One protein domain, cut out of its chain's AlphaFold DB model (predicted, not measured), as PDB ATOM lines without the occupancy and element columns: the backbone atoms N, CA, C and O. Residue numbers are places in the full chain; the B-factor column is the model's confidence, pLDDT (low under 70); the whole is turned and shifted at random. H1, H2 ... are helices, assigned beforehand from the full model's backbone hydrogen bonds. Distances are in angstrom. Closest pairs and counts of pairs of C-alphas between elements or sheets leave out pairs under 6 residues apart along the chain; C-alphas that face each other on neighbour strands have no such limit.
ATOM      1  N   ALA A 273      -0.375 -64.094 -12.581       84.31
ATOM      2  CA  ALA A 273       0.950 -64.345 -13.171       84.31
ATOM      3  C   ALA A 273       1.296 -63.393 -14.345       84.31
ATOM      4  O   ALA A 273       2.448 -62.998 -14.525       84.31
ATOM      5  N   SER A 274       0.289 -62.956 -15.112       85.06
ATOM      6  CA  SER A 274       0.420 -61.961 -16.191       85.06
ATOM      7  C   SER A 274       0.587 -60.510 -15.710       85.06
ATOM      8  O   SER A 274       1.100 -59.672 -16.453       85.06
ATOM      9  N   GLN A 275       0.178 -60.193 -14.480       87.31
ATOM     10  CA  GLN A 275       0.452 -58.916 -13.811       87.31
ATOM     11  C   GLN A 275       1.837 -58.949 -13.150       87.31
ATOM     12  O   GLN A 275       2.611 -58.010 -13.321       87.31
ATOM     13  N   GLU A 276       2.204 -60.054 -12.495       88.38
ATOM     14  CA  GLU A 276       3.555 -60.255 -11.951       88.38
ATOM     15  C   GLU A 276       4.638 -60.183 -13.031       88.38
ATOM     16  O   GLU A 276       5.695 -59.601 -12.801       88.38
ATOM     17  N   ALA A 277       4.374 -60.707 -14.233       89.12
ATOM     18  CA  ALA A 277       5.271 -60.556 -15.376       89.12
ATOM     19  C   ALA A 277       5.516 -59.078 -15.750       89.12
ATOM     20  O   ALA A 277       6.647 -58.706 -16.058       89.12
ATOM     21  N   GLN A 278       4.493 -58.216 -15.665       90.81
ATOM     22  CA  GLN A 278       4.640 -56.776 -15.918       90.81
ATOM     23  C   GLN A 278       5.412 -56.062 -14.801       90.81
ATOM     24  O   GLN A 278       6.240 -55.204 -15.099       90.81
ATOM     25  N   VAL A 279       5.169 -56.419 -13.534       92.19
ATOM     26  CA  VAL A 279       5.943 -55.898 -12.392       92.19
ATOM     27  C   VAL A 279       7.412 -56.303 -12.523       92.19
ATOM     28  O   VAL A 279       8.296 -55.463 -12.383       92.19
ATOM     29  N   ARG A 280       7.684 -57.565 -12.881       91.00
ATOM     30  CA  ARG A 280       9.037 -58.100 -13.083       91.00
ATOM     31  C   ARG A 280       9.786 -57.394 -14.215       91.00
ATOM     32  O   ARG A 280      10.989 -57.184 -14.090       91.00
ATOM     33  N   GLU A 281       9.104 -57.000 -15.290       91.62
ATOM     34  CA  GLU A 281       9.732 -56.233 -16.373       91.62
ATOM     35  C   GLU A 281       9.991 -54.768 -15.984       91.62
ATOM     36  O   GLU A 281      11.063 -54.241 -16.285       91.62
ATOM     37  N   LEU A 282       9.080 -54.129 -15.239       92.25
ATOM     38  CA  LEU A 282       9.305 -52.785 -14.692       92.25
ATOM     39  C   LEU A 282      10.482 -52.769 -13.701       92.25
ATOM     40  O   LEU A 282      11.377 -51.935 -13.821       92.25
ATOM     41  N   TYR A 283      10.547 -53.752 -12.801       93.88
ATOM     42  CA  TYR A 283      11.690 -54.001 -11.917       93.88
ATOM     43  C   TYR A 283      13.000 -54.170 -12.709       93.88
ATOM     44  O   TYR A 283      13.965 -53.440 -12.480       93.88
ATOM     45  N   ARG A 284      13.024 -55.046 -13.727       92.31
ATOM     46  CA  ARG A 284      14.187 -55.212 -14.621       92.31
ATOM     47  C   ARG A 284      14.567 -53.919 -15.339       92.31
ATOM     48  O   ARG A 284      15.741 -53.715 -15.636       92.31
ATOM     49  N   SER A 285      13.603 -53.062 -15.676       92.00
ATOM     50  CA  SER A 285      13.857 -51.742 -16.269       92.00
ATOM     51  C   SER A 285      14.553 -50.807 -15.273       92.00
ATOM     52  O   SER A 285      15.619 -50.278 -15.580       92.00
ATOM     53  N   ARG A 286      14.035 -50.698 -14.040       93.31
ATOM     54  CA  ARG A 286      14.635 -49.899 -12.954       93.31
ATOM     55  C   ARG A 286      16.065 -50.337 -12.625       93.31
ATOM     56  O   ARG A 286      16.947 -49.491 -12.511       93.31
ATOM     57  N   VAL A 287      16.328 -51.645 -12.540       94.38
ATOM     58  CA  VAL A 287      17.689 -52.174 -12.307       94.38
ATOM     59  C   VAL A 287      18.632 -51.818 -13.467       94.38
ATOM     60  O   VAL A 287      19.755 -51.379 -13.227       94.38
ATOM     61  N   ARG A 288      18.172 -51.906 -14.726       93.62
ATOM     62  CA  ARG A 288      18.953 -51.455 -15.897       93.62
ATOM     63  C   ARG A 288      19.225 -49.947 -15.895       93.62
ATOM     64  O   ARG A 288      20.293 -49.539 -16.333       93.62
ATOM     65  N   GLN A 289      18.301 -49.127 -15.393       94.75
ATOM     66  CA  GLN A 289      18.514 -47.683 -15.235       94.75
ATOM     67  C   GLN A 289      19.539 -47.368 -14.136       94.75
ATOM     68  O   GLN A 289      20.387 -46.504 -14.330       94.75
ATOM     69  N   LYS A 290      19.511 -48.091 -13.007       94.19
ATOM     70  CA  LYS A 290      20.477 -47.916 -11.906       94.19
ATOM     71  C   LYS A 290      21.888 -48.396 -12.256       94.19
ATOM     72  O   LYS A 290      22.855 -47.784 -11.825       94.19
ATOM     73  N   CYS A 291      22.008 -49.444 -13.070       96.38
ATOM     74  CA  CYS A 291      23.287 -49.970 -13.562       96.38
ATOM     75  C   CYS A 291      23.661 -49.469 -14.968       96.38
ATOM     76  O   CYS A 291      24.412 -50.142 -15.676       96.38
ATOM     77  N   ALA A 292      23.129 -48.318 -15.400       96.25
ATOM     78  CA  ALA A 292      23.277 -47.838 -16.773       96.25
ATOM     79  C   ALA A 292      24.745 -47.675 -17.208       96.25
ATOM     80  O   ALA A 292      25.086 -48.061 -18.326       96.25
ATOM     81  N   ASP A 293      25.620 -47.168 -16.334       96.81
ATOM     82  CA  ASP A 293      27.038 -46.965 -16.656       96.81
ATOM     83  C   ASP A 293      27.819 -48.280 -16.781       96.81
ATOM     84  O   ASP A 293      28.606 -48.436 -17.713       96.81
ATOM     85  N   GLU A 294      27.537 -49.272 -15.934       95.94
ATOM     86  CA  GLU A 294      28.143 -50.608 -16.025       95.94
ATOM     87  C   GLU A 294      27.670 -51.370 -17.273       95.94
ATOM     88  O   GLU A 294      28.460 -51.993 -17.987       95.94
ATOM     89  N   ILE A 295      26.375 -51.267 -17.594       96.19
ATOM     90  CA  ILE A 295      25.795 -51.817 -18.828       96.19
ATOM     91  C   ILE A 295      26.416 -51.135 -20.054       96.19
ATOM     92  O   ILE A 295      26.734 -51.803 -21.038       96.19
ATOM     93  N   LYS A 296      26.648 -49.819 -19.995       96.56
ATOM     94  CA  LYS A 296      27.313 -49.038 -21.044       96.56
ATOM     95  C   LYS A 296      28.794 -49.403 -21.186       96.56
ATOM     96  O   LYS A 296      29.266 -49.512 -22.314       96.56
ATOM     97  N   ALA A 297      29.511 -49.657 -20.090       95.62
ATOM     98  CA  ALA A 297      30.893 -50.138 -20.113       95.62
ATOM     99  C   ALA A 297      30.997 -51.543 -20.733       95.62
ATOM    100  O   ALA A 297      31.851 -51.789 -21.590       95.62
ATOM    101  N   PHE A 298      30.079 -52.450 -20.379       96.19
ATOM    102  CA  PHE A 298      29.978 -53.763 -21.017       96.19
ATOM    103  C   PHE A 298      29.620 -53.654 -22.508       96.19
ATOM    104  O   PHE A 298      30.289 -54.272 -23.335       96.19
ATOM    105  N   ALA A 299      28.643 -52.821 -22.880       95.50
ATOM    106  CA  ALA A 299      28.255 -52.598 -24.274       95.50
ATOM    107  C   ALA A 299      29.386 -51.974 -25.113       95.50
ATOM    108  O   ALA A 299      29.607 -52.388 -26.253       95.50
ATOM    109  N   ALA A 300      30.152 -51.035 -24.552       96.06
ATOM    110  CA  ALA A 300      31.328 -50.457 -25.202       96.06
ATOM    111  C   ALA A 300      32.421 -51.512 -25.453       96.06
ATOM    112  O   ALA A 300      33.038 -51.515 -26.516       96.06
ATOM    113  N   CYS A 301      32.618 -52.456 -24.527       95.50
ATOM    114  CA  CYS A 301      33.515 -53.589 -24.753       95.50
ATOM    115  C   CYS A 301      32.952 -54.593 -25.779       95.50
ATOM    116  O   CYS A 301      33.689 -55.074 -26.641       95.50
ATOM    117  N   ALA A 302      31.655 -54.902 -25.731       95.06
ATOM    118  CA  ALA A 302      31.014 -55.829 -26.664       95.06
ATOM    119  C   ALA A 302      30.909 -55.271 -28.099       95.06
ATOM    120  O   ALA A 302      30.821 -56.035 -29.057       95.06
ATOM    121  N   THR A 303      30.959 -53.948 -28.278       93.94
ATOM    122  CA  THR A 303      30.920 -53.305 -29.599       93.94
ATOM    123  C   THR A 303      32.085 -53.786 -30.473       93.94
ATOM    124  O   THR A 303      33.250 -53.704 -30.089       93.94
ATOM    125  N   GLY A 304      31.764 -54.314 -31.658       90.31
ATOM    126  CA  GLY A 304      32.747 -54.877 -32.595       90.31
ATOM    127  C   GLY A 304      33.302 -56.256 -32.211       90.31
ATOM    128  O   GLY A 304      34.168 -56.770 -32.913       90.31
ATOM    129  N   ARG A 305      32.812 -56.880 -31.132       90.69
ATOM    130  CA  ARG A 305      33.199 -58.229 -30.697       90.69
ATOM    131  C   ARG A 305      31.972 -59.145 -30.718       90.69
ATOM    132  O   ARG A 305      30.920 -58.784 -30.210       90.69
ATOM    133  N   THR A 306      32.106 -60.343 -31.281       86.25
ATOM    134  CA  THR A 306      31.038 -61.364 -31.293       86.25
ATOM    135  C   THR A 306      31.460 -62.577 -30.468       86.25
ATOM    136  O   THR A 306      31.112 -62.687 -29.295       86.25
ATOM    137  N   PHE A 307      32.298 -63.448 -31.029       87.75
ATOM    138  CA  PHE A 307      32.753 -64.678 -30.374       87.75
ATOM    139  C   PHE A 307      33.718 -64.422 -29.202       87.75
ATOM    140  O   PHE A 307      33.764 -65.192 -28.247       87.75
ATOM    141  N   SER A 308      34.463 -63.312 -29.232       91.50
ATOM    142  CA  SER A 308      35.473 -62.980 -28.218       91.50
ATOM    143  C   SER A 308      34.928 -62.291 -26.958       91.50
ATOM    144  O   SER A 308      35.658 -62.205 -25.971       91.50
ATOM    145  N   VAL A 309      33.662 -61.840 -26.937       93.62
ATOM    146  CA  VAL A 309      33.068 -61.066 -25.816       93.62
ATOM    147  C   VAL A 309      33.185 -61.802 -24.480       93.62
ATOM    148  O   VAL A 309      33.566 -61.201 -23.477       93.62
ATOM    149  N   VAL A 310      32.916 -63.112 -24.473       88.62
ATOM    150  CA  VAL A 310      32.892 -63.967 -23.269       88.62
ATOM    151  C   VAL A 310      34.235 -63.968 -22.521       88.62
ATOM    152  O   VAL A 310      34.269 -64.097 -21.295       88.62
ATOM    153  N   PHE A 311      35.339 -63.785 -23.250       92.88
ATOM    154  CA  PHE A 311      36.696 -63.782 -22.705       92.88
ATOM    155  C   PHE A 311      37.251 -62.360 -22.562       92.88
ATOM    156  O   PHE A 311      37.736 -62.003 -21.490       92.88
ATOM    157  N   ALA A 312      37.132 -61.538 -23.609       93.31
ATOM    158  CA  ALA A 312      37.699 -60.191 -23.664       93.31
ATOM    159  C   ALA A 312      36.961 -59.181 -22.768       93.31
ATOM    160  O   ALA A 312      37.596 -58.291 -22.218       93.31
ATOM    161  N   CYS A 313      35.644 -59.336 -22.590       96.19
ATOM    162  CA  CYS A 313      34.809 -58.433 -21.790       96.19
ATOM    163  C   CYS A 313      34.411 -59.033 -20.434       96.19
ATOM    164  O   CYS A 313      33.422 -58.625 -19.819       96.19
ATOM    165  N   ARG A 314      35.158 -60.043 -19.960       95.75
ATOM    166  CA  ARG A 314      34.824 -60.810 -18.748       95.75
ATOM    167  C   ARG A 314      34.874 -59.968 -17.469       95.75
ATOM    168  O   ARG A 314      34.243 -60.334 -16.483       95.75
ATOM    169  N   GLU A 315      35.612 -58.864 -17.474       96.19
ATOM    170  CA  GLU A 315      35.698 -57.915 -16.360       96.19
ATOM    171  C   GLU A 315      34.461 -57.009 -16.296       96.19
ATOM    172  O   GLU A 315      33.745 -57.018 -15.297       96.19
ATOM    173  N   GLN A 316      34.127 -56.338 -17.398       95.94
ATOM    174  CA  GLN A 316      32.956 -55.461 -17.513       95.94
ATOM    175  C   GLN A 316      31.656 -56.256 -17.310       95.94
ATOM    176  O   GLN A 316      30.742 -55.809 -16.625       95.94
ATOM    177  N   HIS A 317      31.602 -57.494 -17.817       95.50
ATOM    178  CA  HIS A 317      30.496 -58.419 -17.563       95.50
ATOM    179  C   HIS A 317      30.334 -58.758 -16.069       95.50
ATOM    180  O   HIS A 317      29.215 -58.949 -15.598       95.50
ATOM    181  N   ARG A 318      31.426 -58.832 -15.293       96.38
ATOM    182  CA  ARG A 318      31.354 -59.041 -13.836       96.38
ATOM    183  C   ARG A 318      30.906 -57.782 -13.104       96.38
ATOM    184  O   ARG A 318      30.076 -57.908 -12.214       96.38
ATOM    185  N   ALA A 319      31.410 -56.608 -13.479       95.94
ATOM    186  CA  ALA A 319      31.015 -55.338 -12.869       95.94
ATOM    187  C   ALA A 319      29.511 -55.064 -13.071       95.94
ATOM    188  O   ALA A 319      28.773 -54.896 -12.097       95.94
ATOM    189  N   MET A 320      29.023 -55.220 -14.308       95.75
ATOM    190  CA  MET A 320      27.598 -55.176 -14.656       95.75
ATOM    191  C   MET A 320      26.751 -56.154 -13.834       95.75
ATOM    192  O   MET A 320      25.775 -55.740 -13.209       95.75
ATOM    193  N   ASN A 321      27.123 -57.438 -13.779       95.00
ATOM    194  CA  ASN A 321      26.365 -58.425 -13.003       95.00
ATOM    195  C   ASN A 321      26.452 -58.185 -11.483       95.00
ATOM    196  O   ASN A 321      25.492 -58.470 -10.773       95.00
ATOM    197  N   SER A 322      27.559 -57.632 -10.977       96.44
ATOM    198  CA  SER A 322      27.703 -57.233  -9.571       96.44
ATOM    199  C   SER A 322      26.725 -56.110  -9.214       96.44
ATOM    200  O   SER A 322      25.985 -56.228  -8.240       96.44
ATOM    201  N   CYS A 323      26.633 -55.075 -10.058       95.69
ATOM    202  CA  CYS A 323      25.644 -54.008  -9.909       95.69
ATOM    203  C   CYS A 323      24.204 -54.539 -10.010       95.69
ATOM    204  O   CYS A 323      23.362 -54.239  -9.168       95.69
ATOM    205  N   MET A 324      23.900 -55.380 -11.005       93.38
ATOM    206  CA  MET A 324      22.547 -55.932 -11.152       93.38
ATOM    207  C   MET A 324      22.141 -56.817  -9.962       93.38
ATOM    208  O   MET A 324      20.971 -56.821  -9.585       93.38
ATOM    209  N   ASN A 325      23.097 -57.516  -9.342       92.88
ATOM    210  CA  ASN A 325      22.865 -58.305  -8.134       92.88
ATOM    211  C   ASN A 325      22.769 -57.452  -6.856       92.88
ATOM    212  O   ASN A 325      22.055 -57.850  -5.939       92.88
ATOM    213  N   SER A 326      23.424 -56.287  -6.764       91.81
ATOM    214  CA  SER A 326      23.297 -55.423  -5.575       91.81
ATOM    215  C   SER A 326      21.900 -54.802  -5.449       91.81
ATOM    216  O   SER A 326      21.408 -54.624  -4.336       91.81
ATOM    217  N   TYR A 327      21.215 -54.573  -6.575       92.38
ATOM    218  CA  TYR A 327      19.803 -54.171  -6.613       92.38
ATOM    219  C   TYR A 327      18.809 -55.346  -6.624       92.38
ATOM    220  O   TYR A 327      17.605 -55.116  -6.732       92.38
ATOM    221  N   ALA A 328      19.267 -56.595  -6.458       86.88
ATOM    222  CA  ALA A 328      18.405 -57.779  -6.370       86.88
ATOM    223  C   ALA A 328      17.752 -57.946  -4.982       86.88
ATOM    224  O   ALA A 328      17.820 -59.006  -4.357       86.88
ATOM    225  N   THR A 329      17.127 -56.879  -4.480       89.44
ATOM    226  CA  THR A 329      16.513 -56.816  -3.148       89.44
ATOM    227  C   THR A 329      14.987 -56.773  -3.234       89.44
ATOM    228  O   THR A 329      14.413 -56.223  -4.175       89.44
ATOM    229  N   ARG A 330      14.304 -57.294  -2.203       86.25
ATOM    230  CA  ARG A 330      12.832 -57.212  -2.104       86.25
ATOM    231  C   ARG A 330      12.315 -55.773  -2.147       86.25
ATOM    232  O   ARG A 330      11.273 -55.527  -2.737       86.25
ATOM    233  N   GLN A 331      13.068 -54.822  -1.594       88.12
ATOM    234  CA  GLN A 331      12.694 -53.405  -1.580       88.12
ATOM    235  C   GLN A 331      12.580 -52.815  -2.997       88.12
ATOM    236  O   GLN A 331      11.678 -52.021  -3.252       88.12
ATOM    237  N   GLU A 332      13.431 -53.228  -3.943       88.69
ATOM    238  CA  GLU A 332      13.319 -52.794  -5.344       88.69
ATOM    239  C   GLU A 332      12.181 -53.502  -6.095       88.69
ATOM    240  O   GLU A 332      11.553 -52.888  -6.962       88.69
ATOM    241  N   GLU A 333      11.877 -54.762  -5.762       87.00
ATOM    242  CA  GLU A 333      10.704 -55.470  -6.298       87.00
ATOM    243  C   GLU A 333       9.388 -54.836  -5.818       87.00
ATOM    244  O   GLU A 333       8.473 -54.634  -6.618       87.00
ATOM    245  N   ASP A 334       9.295 -54.482  -4.533       89.00
ATOM    246  CA  ASP A 334       8.108 -53.848  -3.957       89.00
ATOM    247  C   ASP A 334       7.952 -52.390  -4.417       89.00
ATOM    248  O   ASP A 334       6.857 -52.004  -4.823       89.00
ATOM    249  N   ALA A 335       9.037 -51.616  -4.530       89.94
ATOM    250  CA  ALA A 335       8.986 -50.288  -5.149       89.94
ATOM    251  C   ALA A 335       8.553 -50.343  -6.633       89.94
ATOM    252  O   ALA A 335       7.831 -49.465  -7.109       89.94
ATOM    253  N   ALA A 336       8.943 -51.386  -7.377       91.81
ATOM    254  CA  ALA A 336       8.455 -51.611  -8.741       91.81
ATOM    255  C   ALA A 336       6.976 -52.047  -8.781       91.81
ATOM    256  O   ALA A 336       6.250 -51.697  -9.715       91.81
ATOM    257  N   ARG A 337       6.504 -52.788  -7.771       90.06
ATOM    258  CA  ARG A 337       5.088 -53.155  -7.597       90.06
ATOM    259  C   ARG A 337       4.231 -51.919  -7.294       90.06
ATOM    260  O   ARG A 337       3.183 -51.754  -7.919       90.06
ATOM    261  N   GLU A 338       4.682 -51.034  -6.407       89.38
ATOM    262  CA  GLU A 338       4.041 -49.743  -6.120       89.38
ATOM    263  C   GLU A 338       3.971 -48.852  -7.366       89.38
ATOM    264  O   GLU A 338       2.895 -48.360  -7.718       89.38
ATOM    265  N   GLU A 339       5.081 -48.710  -8.099       89.62
ATOM    266  CA  GLU A 339       5.117 -47.953  -9.353       89.62
ATOM    267  C   GLU A 339       4.152 -48.539 -10.400       89.62
ATOM    268  O   GLU A 339       3.418 -47.794 -11.050       89.62
ATOM    269  N   TRP A 340       4.062 -49.868 -10.523       90.94
ATOM    270  CA  TRP A 340       3.101 -50.522 -11.417       90.94
ATOM    271  C   TRP A 340       1.640 -50.214 -11.039       90.94
ATOM    272  O   TRP A 340       0.815 -49.951 -11.923       90.94
ATOM    273  N   PHE A 341       1.311 -50.176  -9.742       88.94
ATOM    274  CA  PHE A 341      -0.009 -49.748  -9.267       88.94
ATOM    275  C   PHE A 341      -0.272 -48.254  -9.538       88.94
ATOM    276  O   PHE A 341      -1.366 -47.904  -9.991       88.94
ATOM    277  N   ALA A 342       0.718 -47.375  -9.359       87.81
ATOM    278  CA  ALA A 342       0.597 -45.953  -9.697       87.81
ATOM    279  C   ALA A 342       0.372 -45.742 -11.210       87.81
ATOM    280  O   ALA A 342      -0.542 -45.013 -11.620       87.81
ATOM    281  N   LEU A 343       1.125 -46.456 -12.054       86.06
ATOM    282  CA  LEU A 343       0.941 -46.473 -13.508       86.06
ATOM    283  C   LEU A 343      -0.429 -47.026 -13.916       86.06
ATOM    284  O   LEU A 343      -0.964 -46.593 -14.932       86.06
ATOM    285  N   ARG A 344      -1.046 -47.935 -13.149       84.19
ATOM    286  CA  ARG A 344      -2.420 -48.397 -13.422       84.19
ATOM    287  C   ARG A 344      -3.421 -47.237 -13.369       84.19
ATOM    288  O   ARG A 344      -4.227 -47.109 -14.286       84.19
ATOM    289  N   LEU A 345      -3.325 -46.356 -12.370       81.44
ATOM    290  CA  LEU A 345      -4.186 -45.169 -12.258       81.44
ATOM    291  C   LEU A 345      -3.889 -44.117 -13.344       81.44
ATOM    292  O   LEU A 345      -4.798 -43.421 -13.800       81.44
ATOM    293  N   GLN A 346      -2.634 -44.004 -13.791       83.75
ATOM    294  CA  GLN A 346      -2.280 -43.177 -14.953       83.75
ATOM    295  C   GLN A 346      -2.861 -43.750 -16.256       83.75
ATOM    296  O   GLN A 346      -3.457 -43.008 -17.030       83.75
ATOM    297  N   ARG A 347      -2.760 -45.069 -16.481       83.44
ATOM    298  CA  ARG A 347      -3.331 -45.767 -17.650       83.44
ATOM    299  C   ARG A 347      -4.851 -45.600 -17.726       83.44
ATOM    300  O   ARG A 347      -5.363 -45.396 -18.822       83.44
ATOM    301  N   THR A 348      -5.563 -45.639 -16.596       83.56
ATOM    302  CA  THR A 348      -7.007 -45.348 -16.550       83.56
ATOM    303  C   THR A 348      -7.295 -43.906 -16.975       83.56
ATOM    304  O   THR A 348      -8.008 -43.704 -17.951       83.56
ATOM    305  N   ARG A 349      -6.664 -42.909 -16.337       90.69
ATOM    306  CA  ARG A 349      -6.864 -41.488 -16.687       90.69
ATOM    307  C   ARG A 349      -6.466 -41.156 -18.129       90.69
ATOM    308  O   ARG A 349      -7.107 -40.323 -18.763       90.69
ATOM    309  N   ARG A 350      -5.449 -41.828 -18.679       88.19
ATOM    310  CA  ARG A 350      -5.064 -41.664 -20.087       88.19
ATOM    311  C   ARG A 350      -6.119 -42.240 -21.031       88.19
ATOM    312  O   ARG A 350      -6.463 -41.559 -21.982       88.19
ATOM    313  N   ARG A 351      -6.696 -43.410 -20.728       87.94
ATOM    314  CA  ARG A 351      -7.828 -43.980 -21.487       87.94
ATOM    315  C   ARG A 351      -9.083 -43.115 -21.414       87.94
ATOM    316  O   ARG A 351      -9.772 -42.972 -22.413       87.94
ATOM    317  N   GLU A 352      -9.372 -42.517 -20.261       93.06
ATOM    318  CA  GLU A 352     -10.473 -41.552 -20.114       93.06
ATOM    319  C   GLU A 352     -10.247 -40.299 -20.971       93.06
ATOM    320  O   GLU A 352     -11.188 -39.790 -21.573       93.06
ATOM    321  N   HIS A 353      -9.007 -39.806 -21.057       93.12
ATOM    322  CA  HIS A 353      -8.659 -38.685 -21.928       93.12
ATOM    323  C   HIS A 353      -8.706 -39.071 -23.417       93.12
ATOM    324  O   HIS A 353      -9.356 -38.377 -24.190       93.12
ATOM    325  N   GLU A 354      -8.106 -40.204 -23.797       91.25
ATOM    326  CA  GLU A 354      -8.173 -40.793 -25.145       91.25
ATOM    327  C   GLU A 354      -9.639 -40.970 -25.593       91.25
ATOM    328  O   GLU A 354      -9.987 -40.573 -26.700       91.25
ATOM    329  N   ALA A 355     -10.520 -41.469 -24.717       93.00
ATOM    330  CA  ALA A 355     -11.946 -41.637 -24.998       93.00
ATOM    331  C   ALA A 355     -12.714 -40.306 -25.109       93.00
ATOM    332  O   ALA A 355     -13.589 -40.188 -25.960       93.00
ATOM    333  N   ARG A 356     -12.391 -39.287 -24.297       95.25
ATOM    334  CA  ARG A 356     -12.988 -37.940 -24.432       95.25
ATOM    335  C   ARG A 356     -12.556 -37.248 -25.724       95.25
ATOM    336  O   ARG A 356     -13.374 -36.591 -26.351       95.25
ATOM    337  N   VAL A 357     -11.292 -37.405 -26.122       93.38
ATOM    338  CA  VAL A 357     -10.782 -36.882 -27.397       93.38
ATOM    339  C   VAL A 357     -11.417 -37.628 -28.572       93.38
ATOM    340  O   VAL A 357     -11.836 -36.979 -29.522       93.38
ATOM    341  N   ALA A 358     -11.568 -38.953 -28.485       90.44
ATOM    342  CA  ALA A 358     -12.280 -39.739 -29.491       90.44
ATOM    343  C   ALA A 358     -13.755 -39.318 -29.614       90.44
ATOM    344  O   ALA A 358     -14.204 -39.066 -30.722       90.44
ATOM    345  N   ALA A 359     -14.477 -39.145 -28.500       92.06
ATOM    346  CA  ALA A 359     -15.864 -38.676 -28.512       92.06
ATOM    347  C   ALA A 359     -15.998 -37.267 -29.120       92.06
ATOM    348  O   ALA A 359     -16.813 -37.065 -30.012       92.06
ATOM    349  N   ALA A 360     -15.145 -36.315 -28.726       89.50
ATOM    350  CA  ALA A 360     -15.127 -34.976 -29.325       89.50
ATOM    351  C   ALA A 360     -14.727 -34.995 -30.817       89.50
ATOM    352  O   ALA A 360     -15.160 -34.143 -31.594       89.50
ATOM    353  N   GLN A 361     -13.915 -35.969 -31.241       84.38
ATOM    354  CA  GLN A 361     -13.586 -36.188 -32.649       84.38
ATOM    355  C   GLN A 361     -14.747 -36.839 -33.416       84.38
ATOM    356  O   GLN A 361     -14.961 -36.488 -34.573       84.38
ATOM    357  N   GLU A 362     -15.517 -37.737 -32.800       75.81
ATOM    358  CA  GLU A 362     -16.749 -38.300 -33.366       75.81
ATOM    359  C   GLU A 362     -17.846 -37.232 -33.489       75.81
ATOM    360  O   GLU A 362     -18.462 -37.142 -34.545       75.81
ATOM    361  N   GLU A 363     -18.019 -36.356 -32.491       80.88
ATOM    362  CA  GLU A 363     -18.887 -35.169 -32.560       80.88
ATOM    363  C   GLU A 363     -18.457 -34.225 -33.697       80.88
ATOM    364  O   GLU A 363     -19.268 -33.863 -34.548       80.88
ATOM    365  N   PHE A 364     -17.165 -33.883 -33.782       80.81
ATOM    366  CA  PHE A 364     -16.632 -33.044 -34.860       80.81
ATOM    367  C   PHE A 364     -16.814 -33.679 -36.250       80.81
ATOM    368  O   PHE A 364     -17.201 -32.998 -37.199       80.81
ATOM    369  N   MET A 365     -16.563 -34.984 -36.387       66.81
ATOM    370  CA  MET A 365     -16.773 -35.715 -37.642       66.81
ATOM    371  C   MET A 365     -18.260 -35.814 -37.999       66.81
ATOM    372  O   MET A 365     -18.608 -35.671 -39.172       66.81
ATOM    373  N   HIS A 366     -19.136 -36.008 -37.011       68.38
ATOM    374  CA  HIS A 366     -20.584 -36.003 -37.192       68.38
ATOM    375  C   HIS A 366     -21.073 -34.637 -37.685       68.38
ATOM    376  O   HIS A 366     -21.786 -34.584 -38.678       68.38
ATOM    377  N   ASP A 367     -20.643 -33.528 -37.085       73.50
ATOM    378  CA  ASP A 367     -21.032 -32.185 -37.541       73.50
ATOM    379  C   ASP A 367     -20.420 -31.810 -38.903       73.50
ATOM    380  O   ASP A 367     -21.029 -31.068 -39.681       73.50
ATOM    381  N   TRP A 368     -19.235 -32.339 -39.227       67.62
ATOM    382  CA  TRP A 368     -18.558 -32.088 -40.501       67.62
ATOM    383  C   TRP A 368     -19.172 -32.863 -41.682       67.62
ATOM    384  O   TRP A 368     -19.228 -32.327 -42.791       67.62
ATOM    385  N   TRP A 369     -19.685 -34.081 -41.456       64.25
ATOM    386  CA  TRP A 369     -20.316 -34.925 -42.491       64.25
ATOM    387  C   TRP A 369     -21.858 -34.934 -42.452       64.25
ATOM    388  O   TRP A 369     -22.499 -35.194 -43.468       64.25
ATOM    389  N   GLY A 370     -22.471 -34.640 -41.305       61.84
ATOM    390  CA  GLY A 370     -23.887 -34.872 -40.986       61.84
ATOM    391  C   GLY A 370     -24.872 -33.782 -41.413       61.84
ATOM    392  O   GLY A 370     -26.002 -33.751 -40.929       61.84
ATOM    393  N   LEU A 371     -24.483 -32.885 -42.322       58.44
ATOM    394  CA  LEU A 371     -25.399 -31.916 -42.927       58.44
ATOM    395  C   LEU A 371     -25.732 -32.330 -44.369       58.44
ATOM    396  O   LEU A 371     -24.860 -32.212 -45.242       58.44
ATOM    397  N   PRO A 372     -26.973 -32.755 -44.674       59.66
ATOM    398  CA  PRO A 372     -27.377 -33.008 -46.052       59.66
ATOM    399  C   PRO A 372     -27.378 -31.710 -46.885       59.66
ATOM    400  O   PRO A 372     -27.323 -30.590 -46.358       59.66
ATOM    401  N   GLU A 373     -27.329 -31.869 -48.210       61.53
ATOM    402  CA  GLU A 373     -27.052 -30.795 -49.179       61.53
ATOM    403  C   GLU A 373     -28.032 -29.614 -49.045       61.53
ATOM    404  O   GLU A 373     -27.635 -28.448 -49.060       61.53
TER     405      GLU A 373
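Overview. This is residues 273 to 373 of the 399 residues of an uncharacterized protein of Ophiocordyceps camponoti-rufipedis (UniProt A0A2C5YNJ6). One very long helix, H5, makes a long arm, and residues 342 to 373, of which 342 to 369 belong to H5, stick out alone, while H1 crosses H5 near its beginning, at residues 332 to 340. Away from that crossing, H2 and H4 lie side by side, running opposite ways, with the small helix H3 near the end of H2. The printed part has 101 residues with five named helices, in the order H1, H2, H3, H4, H5, and no named strand; the class is all helix. It is extended, with a radius of gyration of the C-alphas of 23.1 A and spans of 76 by 36 by 23 A.

Arrangement. H5, residues 330 to 369, touches H1, residues 273 to 290, about perpendicular at 74 degrees; their closest C-alphas, of Tyr 283 and Ala 336, are 5.1 A apart. H1 touches H5 with residues 278 to 286 alone, and H5 touches H1 with residues 332 to 340 alone. H4, residues 314 to 326, is close to but not clearly touching H1, with C-alphas of Val 287 and Met 324 closest at 6.2 A. H4 touches H2, residues 292 to 302, at a shallow tilt of 22 degrees, opposite ways; the closest C-alphas, of Glu 294 and Met 320, are 4.8 A apart. H2 only just touches H3, residues 309 to 312, with 3 pairs of C-alphas within 8 A, the closest being Ala 302 and Val 309 at 5.7 A. H5 is apart from H2, H3 and H4. Each O i to N i+4 pair is within hydrogen-bond range in H2, H4 and H5, and 13 of 14 are in H1; H3 is too short for such a pair, and 0 of its 1 O i to N i+3 pair is within range.

Along the chain. H5 is 56.8 A long and ends with C-alpha 369 at (-20.316, -34.925, -42.491). H1, 25.6 A, begins with C-alpha 273 at (0.950, -64.345, -13.171). H4 measures 18.3 A, H2 14.9 A and H3 5.2 A.

Size, cuts and confidence. The C-alphas of Phe 311 and Glu 373 are the two farthest apart, 76.5 A. The printed part has no cut and no long link. Mean pLDDT of the printed part is 88.8; residues 365 to 366 and 368 to 373 are under 70.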